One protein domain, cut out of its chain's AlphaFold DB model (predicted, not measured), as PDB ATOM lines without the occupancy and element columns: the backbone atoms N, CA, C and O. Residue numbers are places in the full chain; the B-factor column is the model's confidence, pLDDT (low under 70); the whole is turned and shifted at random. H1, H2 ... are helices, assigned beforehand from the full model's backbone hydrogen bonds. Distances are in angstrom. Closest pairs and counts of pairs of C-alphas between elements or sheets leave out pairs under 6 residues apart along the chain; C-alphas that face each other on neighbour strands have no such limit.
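What this domain is: This is residues 165 to 284 of the 1256 residues of an uncharacterized protein of Flammeovirga sp. SJP92 (UniProt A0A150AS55). One long helix, H4, makes the longest axis; the helical hairpin of H2 and H3 packs crosswise on one side of it, and H5 turns off beyond its last residue to make an L-like corner. The short H1 sits by H2 and near H5, and residues 236 to 241 stick out at the opposite end of H4. The printed part has 120 residues with five named helices, H1 to H5, and no named strand; the class is all helix. It is compact, with a radius of gyration of the C-alphas of 15.1 A and spans of 46 by 33 by 27 A.

How they stand to each other: H4, residues 240 to 265, touches H3, residues 221 to 229, with residues 247 to 254 alone, about perpendicular at 76 degrees; the closest C-alphas, of Ile 224 and Ala 250, are 4.8 A apart. With residues 258 to 265 alone H4 touches H2, residues 199 to 209, about perpendicular at 77 degrees; Phe 203 and Tyr 258 have the closest C-alphas, 7.0 A. H2 and H3 form a hairpin, opposite ways at a shallow tilt of 28 degrees. In each named helix, every O i to N i+4 pair is within hydrogen-bond range.

Where its parts are: H4 is 34.3 A long, from C-alpha 240 at (260.583, 220.639, 209.343). H5, residues 268 to 282, is 20.9 A long and ends at (227.536, 214.531, 227.146). H1, residues 175 to 179, touches H2; the closest C-alphas, of Ser 177 and Leu 199, are 5.0 A apart.

The domain as a whole: The C-alphas of Asp 237 and Gly 284 are farthest apart, 49.4 A. The printed part has no cut. The links H1 to H2 and H2 to H3 are long. Low-confidence residues include 187 to 194 and 210 to 219.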
ATOM      1  N   ALA A 165     238.726 220.764 237.383       64.00
ATOM      2  CA  ALA A 165     238.222 219.392 237.287       64.00
ATOM      3  C   ALA A 165     236.685 219.300 237.191       64.00
ATOM      4  O   ALA A 165     236.164 218.301 236.705       64.00
ATOM      5  N   ASP A 166     235.960 220.334 237.631       71.62
ATOM      6  CA  ASP A 166     234.498 220.424 237.534       71.62
ATOM      7  C   ASP A 166     234.034 221.227 236.294       71.62
ATOM      8  O   ASP A 166     232.840 221.524 236.159       71.62
ATOM      9  N   ARG A 167     234.956 221.618 235.401       81.00
ATOM     10  CA  ARG A 167     234.649 222.332 234.152       81.00
ATOM     11  C   ARG A 167     234.582 221.361 232.968       81.00
ATOM     12  O   ARG A 167     235.346 220.396 232.927       81.00
ATOM     13  N   PRO A 168     233.714 221.618 231.977       84.19
ATOM     14  CA  PRO A 168     233.842 221.004 230.662       84.19
ATOM     15  C   PRO A 168     235.213 221.304 230.047       84.19
ATOM     16  O   PRO A 168     235.647 222.456 230.057       84.19
ATOM     17  N   ILE A 169     235.875 220.295 229.476       83.06
ATOM     18  CA  ILE A 169     237.065 220.497 228.643       83.06
ATOM     19  C   ILE A 169     236.617 220.443 227.184       83.06
ATOM     20  O   ILE A 169     236.229 219.384 226.689       83.06
ATOM     21  N   LEU A 170     236.662 221.587 226.505       86.12
ATOM     22  CA  LEU A 170     236.245 221.743 225.117       86.12
ATOM     23  C   LEU A 170     237.421 222.269 224.289       86.12
ATOM     24  O   LEU A 170     238.071 223.223 224.704       86.12
ATOM     25  N   LYS A 171     237.677 221.663 223.125       85.75
ATOM     26  CA  LYS A 171     238.751 222.094 222.214       85.75
ATOM     27  C   LYS A 171     238.232 223.078 221.176       85.75
ATOM     28  O   LYS A 171     237.139 222.863 220.657       85.75
ATOM     29  N   ALA A 172     239.025 224.080 220.791       84.56
ATOM     30  CA  ALA A 172     238.563 225.124 219.861       84.56
ATOM     31  C   ALA A 172     238.198 224.587 218.469       84.56
ATOM     32  O   ALA A 172     237.278 225.084 217.826       84.56
ATOM     33  N   ILE A 173     238.895 223.541 218.022       78.25
ATOM     34  CA  ILE A 173     238.622 222.875 216.741       78.25
ATOM     35  C   ILE A 173     237.550 221.785 216.828       78.25
ATOM     36  O   ILE A 173     237.289 221.126 215.826       78.25
ATOM     37  N   SER A 174     236.999 221.526 218.017       79.56
ATOM     38  CA  SER A 174     236.021 220.456 218.175       79.56
ATOM     39  C   SER A 174     234.779 220.749 217.344       79.56
ATOM     40  O   SER A 174     234.378 221.906 217.181       79.56
ATOM     41  N   LYS A 175     234.117 219.700 216.863       76.88
ATOM     42  CA  LYS A 175     232.865 219.874 216.120       76.88
ATOM     43  C   LYS A 175     231.781 220.596 216.931       76.88
ATOM     44  O   LYS A 175     231.060 221.416 216.381       76.88
ATOM     45  N   PHE A 176     231.738 220.387 218.248       84.69
ATOM     46  CA  PHE A 176     230.858 221.143 219.147       84.69
ATOM     47  C   PHE A 176     231.116 222.659 219.048       84.69
ATOM     48  O   PHE A 176     230.179 223.444 218.936       84.69
ATOM     49  N   SER A 177     232.382 223.085 219.005       86.44
ATOM     50  CA  SER A 177     232.749 224.495 218.816       86.44
ATOM     51  C   SER A 177     232.403 225.039 217.425       86.44
ATOM     52  O   SER A 177     232.190 226.239 217.277       86.44
ATOM     53  N   GLN A 178     232.337 224.180 216.409       83.06
ATOM     54  CA  GLN A 178     231.980 224.567 215.040       83.06
ATOM     55  C   GLN A 178     230.460 224.632 214.821       83.06
ATOM     56  O   GLN A 178     229.987 225.444 214.032       83.06
ATOM     57  N   GLU A 179     229.689 223.781 215.504       82.06
ATOM     58  CA  GLU A 179     228.237 223.656 215.323       82.06
ATOM     59  C   GLU A 179     227.429 224.609 216.214       82.06
ATOM     60  O   GLU A 179     226.331 225.024 215.837       82.06
ATOM     61  N   HIS A 180     227.935 224.960 217.399       85.75
ATOM     62  CA  HIS A 180     227.194 225.799 218.337       85.75
ATOM     63  C   HIS A 180     227.500 227.286 218.159       85.75
ATOM     64  O   HIS A 180     228.650 227.722 218.223       85.75
ATOM     65  N   LEU A 181     226.430 228.062 217.963       88.81
ATOM     66  CA  LEU A 181     226.481 229.502 217.724       88.81
ATOM     67  C   LEU A 181     226.347 230.300 219.024       88.81
ATOM     68  O   LEU A 181     225.480 229.995 219.857       88.81
ATOM     69  N   ILE A 182     227.130 231.371 219.126       88.00
ATOM     70  CA  ILE A 182     226.977 232.437 220.119       88.00
ATOM     71  C   ILE A 182     226.576 233.744 219.432       88.00
ATOM     72  O   ILE A 182     226.918 233.971 218.273       88.00
ATOM     73  N   SER A 183     225.830 234.594 220.132       84.06
ATOM     74  CA  SER A 183     225.366 235.887 219.607       84.06
ATOM     75  C   SER A 183     226.075 237.092 220.214       84.06
ATOM     76  O   SER A 183     225.956 238.187 219.681       84.06
ATOM     77  N   GLU A 184     226.798 236.914 221.319       82.44
ATOM     78  CA  GLU A 184     227.388 238.019 222.076       82.44
ATOM     79  C   GLU A 184     228.684 237.594 222.783       82.44
ATOM     80  O   GLU A 184     228.794 236.487 223.325       82.44
ATOM     81  N   TYR A 185     229.669 238.494 222.770       81.12
ATOM     82  CA  TYR A 185     230.860 238.415 223.616       81.12
ATOM     83  C   TYR A 185     230.555 238.967 225.012       81.12
ATOM     84  O   TYR A 185     229.454 239.430 225.294       81.12
ATOM     85  N   ASN A 186     231.536 238.901 225.907       78.25
ATOM     86  CA  ASN A 186     231.501 239.704 227.120       78.25
ATOM     87  C   ASN A 186     231.712 241.192 226.774       78.25
ATOM     88  O   ASN A 186     232.642 241.513 226.033       78.25
ATOM     89  N   ASP A 187     230.881 242.076 227.332       66.50
ATOM     90  CA  ASP A 187     230.874 243.520 227.048       66.50
ATOM     91  C   ASP A 187     232.245 244.175 227.302       66.50
ATOM     92  O   ASP A 187     232.662 245.070 226.565       66.50
ATOM     93  N   ASP A 188     232.990 243.663 228.288       63.78
ATOM     94  CA  ASP A 188     234.319 244.152 228.676       63.78
ATOM     95  C   ASP A 188     235.389 243.997 227.573       63.78
ATOM     96  O   ASP A 188     236.446 244.621 227.651       63.78
ATOM     97  N   LEU A 189     235.141 243.174 226.542       59.81
ATOM     98  CA  LEU A 189     236.086 242.944 225.442       59.81
ATOM     99  C   LEU A 189     236.004 243.983 224.318       59.81
ATOM    100  O   LEU A 189     236.884 244.007 223.462       59.81
ATOM    101  N   GLY A 190     234.939 244.789 224.244       59.62
ATOM    102  CA  GLY A 190     234.742 245.731 223.133       59.62
ATOM    103  C   GLY A 190     234.580 245.075 221.748       59.62
ATOM    104  O   GLY A 190     234.753 245.741 220.727       59.62
ATOM    105  N   LEU A 191     234.250 243.779 221.705       64.19
ATOM    106  CA  LEU A 191     233.979 242.999 220.494       64.19
ATOM    107  C   LEU A 191     232.476 242.749 220.335       64.19
ATOM    108  O   LEU A 191     231.788 242.460 221.310       64.19
ATOM    109  N   TYR A 192     231.982 242.770 219.095       66.12
ATOM    110  CA  TYR A 192     230.569 242.535 218.782       66.12
ATOM    111  C   TYR A 192     230.415 241.559 217.615       66.12
ATOM    112  O   TYR A 192     231.253 241.516 216.713       66.12
ATOM    113  N   LEU A 193     229.331 240.784 217.642       67.31
ATOM    114  CA  LEU A 193     228.937 239.880 216.563       67.31
ATOM    115  C   LEU A 193     227.738 240.476 215.825       67.31
ATOM    116  O   LEU A 193     226.727 240.795 216.444       67.31
ATOM    117  N   GLU A 194     227.850 240.629 214.505       67.06
ATOM    118  CA  GLU A 194     226.749 241.132 213.667       67.06
ATOM    119  C   GLU A 194     225.631 240.089 213.505       67.06
ATOM    120  O   GLU A 194     224.454 240.436 213.403       67.06
ATOM    121  N   GLU A 195     225.993 238.803 213.519       76.19
ATOM    122  CA  GLU A 195     225.078 237.667 213.432       76.19
ATOM    123  C   GLU A 195     225.530 236.513 214.350       76.19
ATOM    124  O   GLU A 195     226.712 236.430 214.706       76.19
ATOM    125  N   PRO A 196     224.619 235.600 214.752       81.25
ATOM    126  CA  PRO A 196     224.985 234.411 215.515       81.25
ATOM    127  C   PRO A 196     226.096 233.615 214.821       81.25
ATOM    128  O   PRO A 196     225.912 233.090 213.724       81.25
ATOM    129  N   THR A 197     227.247 233.510 215.478       81.25
ATOM    130  CA  THR A 197     228.499 233.018 214.892       81.25
ATOM    131  C   THR A 197     228.971 231.770 215.628       81.25
ATOM    132  O   THR A 197     228.818 231.662 216.845       81.25
ATOM    133  N   ALA A 198     229.549 230.810 214.902       86.69
ATOM    134  CA  ALA A 198     230.094 229.592 215.495       86.69
ATOM    135  C   ALA A 198     231.153 229.918 216.549       86.69
ATOM    136  O   ALA A 198     231.994 230.796 216.353       86.69
ATOM    137  N   LEU A 199     231.145 229.179 217.653       89.81
ATOM    138  CA  LEU A 199     232.033 229.412 218.785       89.81
ATOM    139  C   LEU A 199     233.526 229.380 218.396       89.81
ATOM    140  O   LEU A 199     234.318 230.158 218.929       89.81
ATOM    141  N   SER A 200     233.917 228.527 217.446       86.19
ATOM    142  CA  SER A 200     235.278 228.477 216.893       86.19
ATOM    143  C   SER A 200     235.642 229.734 216.095       86.19
ATOM    144  O   SER A 200     236.756 230.237 216.212       86.19
ATOM    145  N   THR A 201     234.704 230.266 215.311       84.12
ATOM    146  CA  THR A 201     234.894 231.486 214.511       84.12
ATOM    147  C   THR A 201     234.904 232.726 215.399       84.12
ATOM    148  O   THR A 201     235.728 233.618 215.222       84.12
ATOM    149  N   ALA A 202     234.059 232.753 216.429       83.69
ATOM    150  CA  ALA A 202     234.098 233.805 217.430       83.69
ATOM    151  C   ALA A 202     235.438 233.813 218.190       83.69
ATOM    152  O   ALA A 202     235.978 234.878 218.494       83.69
ATOM    153  N   PHE A 203     236.016 232.639 218.453       91.94
ATOM    154  CA  PHE A 203     237.358 232.545 219.022       91.94
ATOM    155  C   PHE A 203     238.453 233.007 218.052       91.94
ATOM    156  O   PHE A 203     239.390 233.676 218.476       91.94
ATOM    157  N   GLU A 204     238.339 232.707 216.756       85.12
ATOM    158  CA  GLU A 204     239.246 233.244 215.733       85.12
ATOM    159  C   GLU A 204     239.262 234.780 215.748       85.12
ATOM    160  O   GLU A 204     240.334 235.386 215.780       85.12
ATOM    161  N   MET A 205     238.088 235.414 215.794       79.88
ATOM    162  CA  MET A 205     237.972 236.875 215.888       79.88
ATOM    163  C   MET A 205     238.574 237.417 217.192       79.88
ATOM    164  O   MET A 205     239.293 238.414 217.163       79.88
ATOM    165  N   TYR A 206     238.348 236.731 218.318       81.62
ATOM    166  CA  TYR A 206     238.956 237.065 219.607       81.62
ATOM    167  C   TYR A 206     240.490 236.981 219.560       81.62
ATOM    168  O   TYR A 206     241.165 237.922 219.967       81.62
ATOM    169  N   LEU A 207     241.062 235.915 218.986       79.44
ATOM    170  CA  LEU A 207     242.514 235.772 218.821       79.44
ATOM    171  C   LEU A 207     243.126 236.915 218.008       79.44
ATOM    172  O   LEU A 207     244.234 237.352 218.306       79.44
ATOM    173  N   LEU A 208     242.431 237.378 216.967       75.75
ATOM    174  CA  LEU A 208     242.889 238.490 216.131       75.75
ATOM    175  C   LEU A 208     242.755 239.856 216.821       75.75
ATOM    176  O   LEU A 208     243.395 240.809 216.377       75.75
ATOM    177  N   HIS A 209     241.936 239.950 217.870       71.81
ATOM    178  CA  HIS A 209     241.734 241.161 218.659       71.81
ATOM    179  C   HIS A 209     242.721 241.303 219.823       71.81
ATOM    180  O   HIS A 209     243.058 242.428 220.183       71.81
ATOM    181  N   LEU A 210     243.188 240.184 220.390       68.56
ATOM    182  CA  LEU A 210     244.139 240.188 221.502       68.56
ATOM    183  C   LEU A 210     245.377 241.027 221.181       68.56
ATOM    184  O   LEU A 210     245.974 240.910 220.104       68.56
ATOM    185  N   SER A 211     245.776 241.855 222.144       63.00
ATOM    186  CA  SER A 211     247.026 242.602 222.051       63.00
ATOM    187  C   SER A 211     248.230 241.656 222.136       63.00
ATOM    188  O   SER A 211     248.132 240.541 222.650       63.00
ATOM    189  N   GLU A 212     249.394 242.078 221.629       58.78
ATOM    190  CA  GLU A 212     250.601 241.236 221.694       58.78
ATOM    191  C   GLU A 212     251.046 240.938 223.137       58.78
ATOM    192  O   GLU A 212     251.679 239.910 223.361       58.78
ATOM    193  N   ASP A 213     250.645 241.764 224.109       54.41
ATOM    194  CA  ASP A 213     250.927 241.572 225.539       54.41
ATOM    195  C   ASP A 213     250.061 240.473 226.177       54.41
ATOM    196  O   ASP A 213     250.440 239.864 227.180       54.41
ATOM    197  N   GLU A 214     248.899 240.182 225.589       59.88
ATOM    198  CA  GLU A 214     247.993 239.118 226.033       59.88
ATOM    199  C   GLU A 214     248.295 237.764 225.381       59.88
ATOM    200  O   GLU A 214     247.710 236.741 225.756       59.88
ATOM    201  N   LEU A 215     249.202 237.753 224.402       63.75
ATOM    202  CA  LEU A 215     249.597 236.578 223.640       63.75
ATOM    203  C   LEU A 215     250.949 236.018 224.127       63.75
ATOM    204  O   LEU A 215     251.810 236.744 224.628       63.75
ATOM    205  N   PRO A 216     251.186 234.704 223.983       61.56
ATOM    206  CA  PRO A 216     252.464 234.105 224.347       61.56
ATOM    207  C   PRO A 216     253.615 234.650 223.491       61.56
ATOM    208  O   PRO A 216     253.478 234.869 222.287       61.56
ATOM    209  N   ARG A 217     254.799 234.787 224.101       53.25
ATOM    210  CA  ARG A 217     256.014 235.309 223.446       53.25
ATOM    211  C   ARG A 217     256.309 234.594 222.120       53.25
ATOM    212  O   ARG A 217     256.372 233.366 222.080       53.25
ATOM    213  N   ASN A 218     256.582 235.377 221.074       55.94
ATOM    214  CA  ASN A 218     256.869 234.929 219.702       55.94
ATOM    215  C   ASN A 218     255.689 234.243 218.985       55.94
ATOM    216  O   ASN A 218     255.903 233.522 218.012       55.94
ATOM    217  N   MET A 219     254.446 234.459 219.431       65.69
ATOM    218  CA  MET A 219     253.244 234.030 218.717       65.69
ATOM    219  C   MET A 219     252.262 235.182 218.544       65.69
ATOM    220  O   MET A 219     251.970 235.916 219.478       65.69
ATOM    221  N   SER A 220     251.709 235.308 217.339       73.75
ATOM    222  CA  SER A 220     250.574 236.192 217.079       73.75
ATOM    223  C   SER A 220     249.275 235.392 217.072       73.75
ATOM    224  O   SER A 220     249.268 234.208 216.722       73.75
ATOM    225  N   GLY A 221     248.146 236.040 217.366       69.62
ATOM    226  CA  GLY A 221     246.830 235.421 217.195       69.62
ATOM    227  C   GLY A 221     246.614 234.916 215.765       69.62
ATOM    228  O   GLY A 221     246.020 233.864 215.551       69.62
ATOM    229  N   GLN A 222     247.214 235.596 214.783       71.38
ATOM    230  CA  GLN A 222     247.221 235.189 213.378       71.38
ATOM    231  C   GLN A 222     248.035 233.902 213.141       71.38
ATOM    232  O   GLN A 222     247.626 233.057 212.347       71.38
ATOM    233  N   PHE A 223     249.157 233.723 213.846       75.94
ATOM    234  CA  PHE A 223     249.961 232.498 213.814       75.94
ATOM    235  C   PHE A 223     249.206 231.315 214.430       75.94
ATOM    236  O   PHE A 223     249.157 230.239 213.831       75.94
ATOM    237  N   ILE A 224     248.576 231.527 215.591       78.00
ATOM    238  CA  ILE A 224     247.739 230.520 216.256       78.00
ATOM    239  C   ILE A 224     246.576 230.135 215.340       78.00
ATOM    240  O   ILE A 224     246.394 228.960 215.043       78.00
ATOM    241  N   ASN A 225     245.843 231.108 214.803       75.94
ATOM    242  CA  ASN A 225     244.759 230.845 213.864       75.94
ATOM    243  C   ASN A 225     245.226 230.007 212.658       75.94
ATOM    244  O   ASN A 225     244.678 228.942 212.381       75.94
ATOM    245  N   LEU A 226     246.302 230.427 211.990       73.81
ATOM    246  CA  LEU A 226     246.798 229.771 210.782       73.81
ATOM    247  C   LEU A 226     247.249 228.319 211.030       73.81
ATOM    248  O   LEU A 226     246.915 227.420 210.256       73.81
ATOM    249  N   TYR A 227     248.019 228.065 212.089       75.56
ATOM    250  CA  TYR A 227     248.650 226.755 212.297       75.56
ATOM    251  C   TYR A 227     247.878 225.818 213.229       75.56
ATOM    252  O   TYR A 227     248.021 224.598 213.088       75.56
ATOM    253  N   TYR A 228     247.046 226.356 214.126       80.50
ATOM    254  CA  TYR A 228     246.166 225.578 214.996       80.50
ATOM    255  C   TYR A 228     244.743 225.460 214.427       80.50
ATOM    256  O   TYR A 228     244.350 224.341 214.097       80.50
ATOM    257  N   LEU A 229     243.996 226.560 214.265       75.31
ATOM    258  CA  LEU A 229     242.581 226.498 213.852       75.31
ATOM    259  C   LEU A 229     242.413 226.080 212.384       75.31
ATOM    260  O   LEU A 229     241.625 225.191 212.076       75.31
ATOM    261  N   GLN A 230     243.196 226.675 211.482       71.94
ATOM    262  CA  GLN A 230     243.144 226.401 210.039       71.94
ATOM    263  C   GLN A 230     244.032 225.218 209.625       71.94
ATOM    264  O   GLN A 230     243.914 224.693 208.516       71.94
ATOM    265  N   GLY A 231     244.945 224.791 210.503       67.31
ATOM    266  CA  GLY A 231     245.795 223.624 210.281       67.31
ATOM    267  C   GLY A 231     246.744 223.742 209.081       67.31
ATOM    268  O   GLY A 231     247.053 222.721 208.462       67.31
ATOM    269  N   ALA A 232     247.219 224.950 208.755       66.81
ATOM    270  CA  ALA A 232     248.024 225.229 207.566       66.81
ATOM    271  C   ALA A 232     249.279 224.342 207.420       66.81
ATOM    272  O   ALA A 232     249.819 223.772 208.381       66.81
ATOM    273  N   ARG A 233     249.743 224.220 206.168       64.62
ATOM    274  CA  ARG A 233     250.914 223.410 205.794       64.62
ATOM    275  C   ARG A 233     252.222 224.092 206.175       64.62
ATOM    276  O   ARG A 233     252.291 225.313 206.285       64.62
ATOM    277  N   LYS A 234     253.280 223.281 206.269       74.50
ATOM    278  CA  LYS A 234     254.654 223.767 206.404       74.50
ATOM    279  C   LYS A 234     255.010 224.689 205.227       74.50
ATOM    280  O   LYS A 234     254.895 224.242 204.080       74.50
ATOM    281  N   PRO A 235     255.498 225.914 205.475       72.25
ATOM    282  CA  PRO A 235     256.100 226.744 204.436       72.25
ATOM    283  C   PRO A 235     257.289 226.041 203.761       72.25
ATOM    284  O   PRO A 235     257.987 225.227 204.379       72.25
ATOM    285  N   ARG A 236     257.548 226.336 202.481       64.06
ATOM    286  CA  ARG A 236     258.666 225.711 201.746       64.06
ATOM    287  C   ARG A 236     260.018 226.019 202.394       64.06
ATOM    288  O   ARG A 236     260.818 225.102 202.540       64.06
ATOM    289  N   ASP A 237     260.181 227.244 202.883       69.94
ATOM    290  CA  ASP A 237     261.461 227.791 203.350       69.94
ATOM    291  C   ASP A 237     261.738 227.538 204.844       69.94
ATOM    292  O   ASP A 237     262.790 227.902 205.357       69.94
ATOM    293  N   MET A 238     260.801 226.908 205.560       69.38
ATOM    294  CA  MET A 238     260.914 226.642 206.998       69.38
ATOM    295  C   MET A 238     261.413 225.219 207.265       69.38
ATOM    296  O   MET A 238     260.931 224.263 206.647       69.38
ATOM    297  N   ASP A 239     262.336 225.048 208.213       73.75
ATOM    298  CA  ASP A 239     262.794 223.721 208.635       73.75
ATOM    299  C   ASP A 239     261.638 222.870 209.200       73.75
ATOM    300  O   ASP A 239     260.724 223.376 209.857       73.75
ATOM    301  N   LYS A 240     261.658 221.557 208.929       65.44
ATOM    302  CA  LYS A 240     260.583 220.639 209.343       65.44
ATOM    303  C   LYS A 240     260.464 220.545 210.865       65.44
ATOM    304  O   LYS A 240     259.344 220.580 211.370       65.44
ATOM    305  N   LYS A 241     261.583 220.468 211.589       59.62
ATOM    306  CA  LYS A 241     261.581 220.347 213.054       59.62
ATOM    307  C   LYS A 241     261.148 221.652 213.715       59.62
ATOM    308  O   LYS A 241     260.404 221.616 214.695       59.62
ATOM    309  N   VAL A 242     261.576 222.791 213.166       64.31
ATOM    310  CA  VAL A 242     261.147 224.123 213.630       64.31
ATOM    311  C   VAL A 242     259.642 224.301 213.432       64.31
ATOM    312  O   VAL A 242     258.938 224.633 214.382       64.31
ATOM    313  N   PHE A 243     259.126 223.975 212.246       69.31
ATOM    314  CA  PHE A 243     257.692 224.039 211.968       69.31
ATOM    315  C   PHE A 243     256.866 223.148 212.899       69.31
ATOM    316  O   PHE A 243     255.850 223.589 213.430       69.31
ATOM    317  N   GLU A 244     257.287 221.897 213.104       65.00
ATOM    318  CA  GLU A 244     256.598 220.977 214.012       65.00
ATOM    319  C   GLU A 244     256.580 221.530 215.440       65.00
ATOM    320  O   GLU A 244     255.522 221.563 216.064       65.00
ATOM    321  N   ARG A 245     257.710 222.056 215.934       68.88
ATOM    322  CA  ARG A 245     257.797 222.701 217.253       68.88
ATOM    323  C   ARG A 245     256.854 223.899 217.375       68.88
ATOM    324  O   ARG A 245     256.152 224.008 218.377       68.88
ATOM    325  N   ASP A 246     256.841 224.794 216.397       70.94
ATOM    326  CA  ASP A 246     256.081 226.041 216.507       70.94
ATOM    327  C   ASP A 246     254.578 225.798 216.301       70.94
ATOM    328  O   ASP A 246     253.754 226.365 217.018       70.94
ATOM    329  N   LYS A 247     254.205 224.859 215.420       75.44
ATOM    330  CA  LYS A 247     252.821 224.378 215.288       75.44
ATOM    331  C   LYS A 247     252.309 223.748 216.586       75.44
ATOM    332  O   LYS A 247     251.152 223.947 216.944       75.44
ATOM    333  N   MET A 248     253.155 223.006 217.302       72.25
ATOM    334  CA  MET A 248     252.796 222.441 218.607       72.25
ATOM    335  C   MET A 248     252.547 223.525 219.652       72.25
ATOM    336  O   MET A 248     251.545 223.468 220.359       72.25
ATOM    337  N   LYS A 249     253.424 224.530 219.722       76.69
ATOM    338  CA  LYS A 249     253.231 225.667 220.628       76.69
ATOM    339  C   LYS A 249     251.945 226.432 220.304       76.69
ATOM    340  O   LYS A 249     251.201 226.763 221.218       76.69
ATOM    341  N   ALA A 250     251.644 226.641 219.019       81.06
ATOM    342  CA  ALA A 250     250.393 227.268 218.585       81.06
ATOM    343  C   ALA A 250     249.154 226.491 219.043       81.06
ATOM    344  O   ALA A 250     248.164 227.094 219.444       81.06
ATOM    345  N   VAL A 251     249.214 225.158 219.002       79.75
ATOM    346  CA  VAL A 251     248.156 224.292 219.528       79.75
ATOM    347  C   VAL A 251     248.009 224.464 221.039       79.75
ATOM    348  O   VAL A 251     246.907 224.730 221.506       79.75
ATOM    349  N   GLU A 252     249.091 224.312 221.798       79.62
ATOM    350  CA  GLU A 252     249.041 224.336 223.263       79.62
ATOM    351  C   GLU A 252     248.538 225.686 223.788       79.62
ATOM    352  O   GLU A 252     247.621 225.747 224.607       79.62
ATOM    353  N   GLU A 253     249.097 226.777 223.271       84.88
ATOM    354  CA  GLU A 253     248.701 228.122 223.672       84.88
ATOM    355  C   GLU A 253     247.316 228.501 223.142       84.88
ATOM    356  O   GLU A 253     246.544 229.149 223.847       84.88
ATOM    357  N   GLY A 254     246.952 228.039 221.943       87.31
ATOM    358  CA  GLY A 254     245.608 228.205 221.400       87.31
ATOM    359  C   GLY A 254     244.534 227.561 222.279       87.31
ATOM    360  O   GLY A 254     243.523 228.198 222.555       87.31
ATOM    361  N   GLU A 255     244.754 226.341 222.777       87.00
ATOM    362  CA  GLU A 255     243.811 225.664 223.684       87.00
ATOM    363  C   GLU A 255     243.748 226.354 225.064       87.00
ATOM    364  O   GLU A 255     242.664 226.489 225.634       87.00
ATOM    365  N   LYS A 256     244.876 226.862 225.591       86.19
ATOM    366  CA  LYS A 256     244.895 227.664 226.835       86.19
ATOM    367  C   LYS A 256     244.081 228.951 226.684       86.19
ATOM    368  O   LYS A 256     243.241 229.257 227.532       86.19
ATOM    369  N   LEU A 257     244.305 229.686 225.595       89.00
ATOM    370  CA  LEU A 257     243.557 230.902 225.274       89.00
ATOM    371  C   LEU A 257     242.082 230.602 225.017       89.00
ATOM    372  O   LEU A 257     241.230 231.393 225.408       89.00
ATOM    373  N   TYR A 258     241.766 229.451 224.423       91.44
ATOM    374  CA  TYR A 258     240.388 229.026 224.226       91.44
ATOM    375  C   TYR A 258     239.683 228.740 225.553       91.44
ATOM    376  O   TYR A 258     238.572 229.212 225.774       91.44
ATOM    377  N   ALA A 259     240.341 228.051 226.488       87.56
ATOM    378  CA  ALA A 259     239.798 227.838 227.827       87.56
ATOM    379  C   ALA A 259     239.552 229.164 228.572       87.56
ATOM    380  O   ALA A 259     238.532 229.307 229.252       87.56
ATOM    381  N   LYS A 260     240.448 230.151 228.409       86.62
ATOM    382  CA  LYS A 260     240.251 231.518 228.918       86.62
ATOM    383  C   LYS A 260     239.055 232.192 228.241       86.62
ATOM    384  O   LYS A 260     238.182 232.711 228.928       86.62
ATOM    385  N   PHE A 261     238.961 232.116 226.914       89.94
ATOM    386  CA  PHE A 261     237.850 232.655 226.130       89.94
ATOM    387  C   PHE A 261     236.492 232.083 226.567       89.94
ATOM    388  O   PHE A 261     235.557 232.846 226.800       89.94
ATOM    389  N   LEU A 262     236.394 230.768 226.781       89.12
ATOM    390  CA  LEU A 262     235.175 230.121 227.282       89.12
ATOM    391  C   LEU A 262     234.749 230.634 228.665       89.12
ATOM    392  O   LEU A 262     233.560 230.637 228.978       89.12
ATOM    393  N   HIS A 263     235.705 231.045 229.498       83.94
ATOM    394  CA  HIS A 263     235.453 231.502 230.863       83.94
ATOM    395  C   HIS A 263     235.199 233.011 230.961       83.94
ATOM    396  O   HIS A 263     234.383 233.437 231.773       83.94
ATOM    397  N   GLU A 264     235.907 233.816 230.168       82.81
ATOM    398  CA  GLU A 264     235.972 235.277 230.318       82.81
ATOM    399  C   GLU A 264     235.427 236.022 229.099       82.81
ATOM    400  O   GLU A 264     234.839 237.089 229.261       82.81
ATOM    401  N   GLY A 265     235.579 235.460 227.897       81.25
ATOM    402  CA  GLY A 265     235.306 236.173 226.650       81.25
ATOM    403  C   GLY A 265     233.888 236.040 226.099       81.25
ATOM    404  O   GLY A 265     233.502 236.796 225.215       81.25
ATOM    405  N   ILE A 266     233.089 235.116 226.622       89.06
ATOM    406  CA  ILE A 266     231.691 234.908 226.210       89.06
ATOM    407  C   ILE A 266     230.762 235.512 227.260       89.06
ATOM    408  O   ILE A 266     231.082 235.437 228.445       89.06
ATOM    409  N   SER A 267     229.608 236.055 226.872       85.25
ATOM    410  CA  SER A 267     228.634 236.580 227.838       85.25
ATOM    411  C   SER A 267     228.168 235.515 228.848       85.25
ATOM    412  O   SER A 267     228.200 234.306 228.595       85.25
ATOM    413  N   VAL A 268     227.677 235.949 230.013       87.44
ATOM    414  CA  VAL A 268     227.140 235.037 231.043       87.44
ATOM    415  C   VAL A 268     225.990 234.183 230.491       87.44
ATOM    416  O   VAL A 268     225.941 232.981 230.763       87.44
ATOM    417  N   ASN A 269     225.097 234.775 229.693       87.38
ATOM    418  CA  ASN A 269     223.936 234.083 229.132       87.38
ATOM    419  C   ASN A 269     224.352 233.002 228.129       87.38
ATOM    420  O   ASN A 269     223.876 231.865 228.207       87.38
ATOM    421  N   GLU A 270     225.282 233.324 227.227       90.00
ATOM    422  CA  GLU A 270     225.788 232.368 226.243       90.00
ATOM    423  C   GLU A 270     226.603 231.254 226.917       90.00
ATOM    424  O   GLU A 270     226.430 230.081 226.581       90.00
ATOM    425  N   ARG A 271     227.383 231.556 227.967       89.50
ATOM    426  CA  ARG A 271     228.047 230.516 228.779       89.50
ATOM    427  C   ARG A 271     227.049 229.560 229.433       89.50
ATOM    428  O   ARG A 271     227.248 228.348 229.377       89.50
ATOM    429  N   MET A 272     225.954 230.061 230.013       89.38
ATOM    430  CA  MET A 272     224.907 229.209 230.606       89.38
ATOM    431  C   MET A 272     224.219 228.316 229.562       89.38
ATOM    432  O   MET A 272     223.886 227.158 229.840       89.38
ATOM    433  N   LYS A 273     224.008 228.839 228.353       90.19
ATOM    434  CA  LYS A 273     223.466 228.081 227.220       90.19
ATOM    435  C   LYS A 273     224.435 226.985 226.774       90.19
ATOM    436  O   LYS A 273     223.995 225.847 226.611       90.19
ATOM    437  N   LEU A 274     225.730 227.285 226.653       90.69
ATOM    438  CA  LEU A 274     226.766 226.299 226.331       90.69
ATOM    439  C   LEU A 274     226.894 225.223 227.414       90.69
ATOM    440  O   LEU A 274     226.911 224.041 227.079       90.69
ATOM    441  N   ASP A 275     226.891 225.599 228.698       90.25
ATOM    442  CA  ASP A 275     226.863 224.654 229.823       90.25
ATOM    443  C   ASP A 275     225.685 223.687 229.684       90.25
ATOM    444  O   ASP A 275     225.843 222.467 229.784       90.25
ATOM    445  N   ARG A 276     224.483 224.212 229.423       89.06
ATOM    446  CA  ARG A 276     223.294 223.380 229.238       89.06
ATOM    447  C   ARG A 276     223.449 222.435 228.048       89.06
ATOM    448  O   ARG A 276     223.165 221.252 228.214       89.06
ATOM    449  N   LEU A 277     223.868 222.934 226.884       89.19
ATOM    450  CA  LEU A 277     224.040 222.127 225.670       89.19
ATOM    451  C   LEU A 277     225.080 221.026 225.879       89.19
ATOM    452  O   LEU A 277     224.812 219.866 225.575       89.19
ATOM    453  N   TRP A 278     226.218 221.357 226.492       90.31
ATOM    454  CA  TRP A 278     227.269 220.394 226.794       90.31
ATOM    455  C   TRP A 278     226.791 219.303 227.757       90.31
ATOM    456  O   TRP A 278     226.991 218.112 227.515       90.31
ATOM    457  N   ASN A 279     226.113 219.679 228.847       90.25
ATOM    458  CA  ASN A 279     225.591 218.692 229.791       90.25
ATOM    459  C   ASN A 279     224.470 217.842 229.189       90.25
ATOM    460  O   ASN A 279     224.409 216.645 229.467       90.25
ATOM    461  N   GLU A 280     223.598 218.440 228.377       88.81
ATOM    462  CA  GLU A 280     222.557 217.713 227.658       88.81
ATOM    463  C   GLU A 280     223.180 216.726 226.671       88.81
ATOM    464  O   GLU A 280     222.765 215.581 226.650       88.81
ATOM    465  N   GLN A 281     224.221 217.082 225.925       87.31
ATOM    466  CA  GLN A 281     224.821 216.161 224.961       87.31
ATOM    467  C   GLN A 281     225.685 215.073 225.621       87.31
ATOM    468  O   GLN A 281     225.596 213.904 225.250       87.31
ATOM    469  N   PHE A 282     226.489 215.421 226.629       88.06
ATOM    470  CA  PHE A 282     227.536 214.531 227.146       88.06
ATOM    471  C   PHE A 282     227.288 214.022 228.571       88.06
ATOM    472  O   PHE A 282     227.646 212.895 228.908       88.06
ATOM    473  N   ASN A 283     226.641 214.811 229.427       88.19
ATOM    474  CA  ASN A 283     226.524 214.535 230.864       88.19
ATOM    475  C   ASN A 283     225.105 214.117 231.298       88.19
ATOM    476  O   ASN A 283     224.734 214.274 232.463       88.19
ATOM    477  N   GLY A 284     224.289 213.612 230.369       87.62
ATOM    478  CA  GLY A 284     222.856 213.443 230.604       87.62
ATOM    479  C   GLY A 284     222.391 212.112 231.186       87.62
ATOM    480  O   GLY A 284     221.246 212.019 231.622       87.62
TER     481      GLY A 284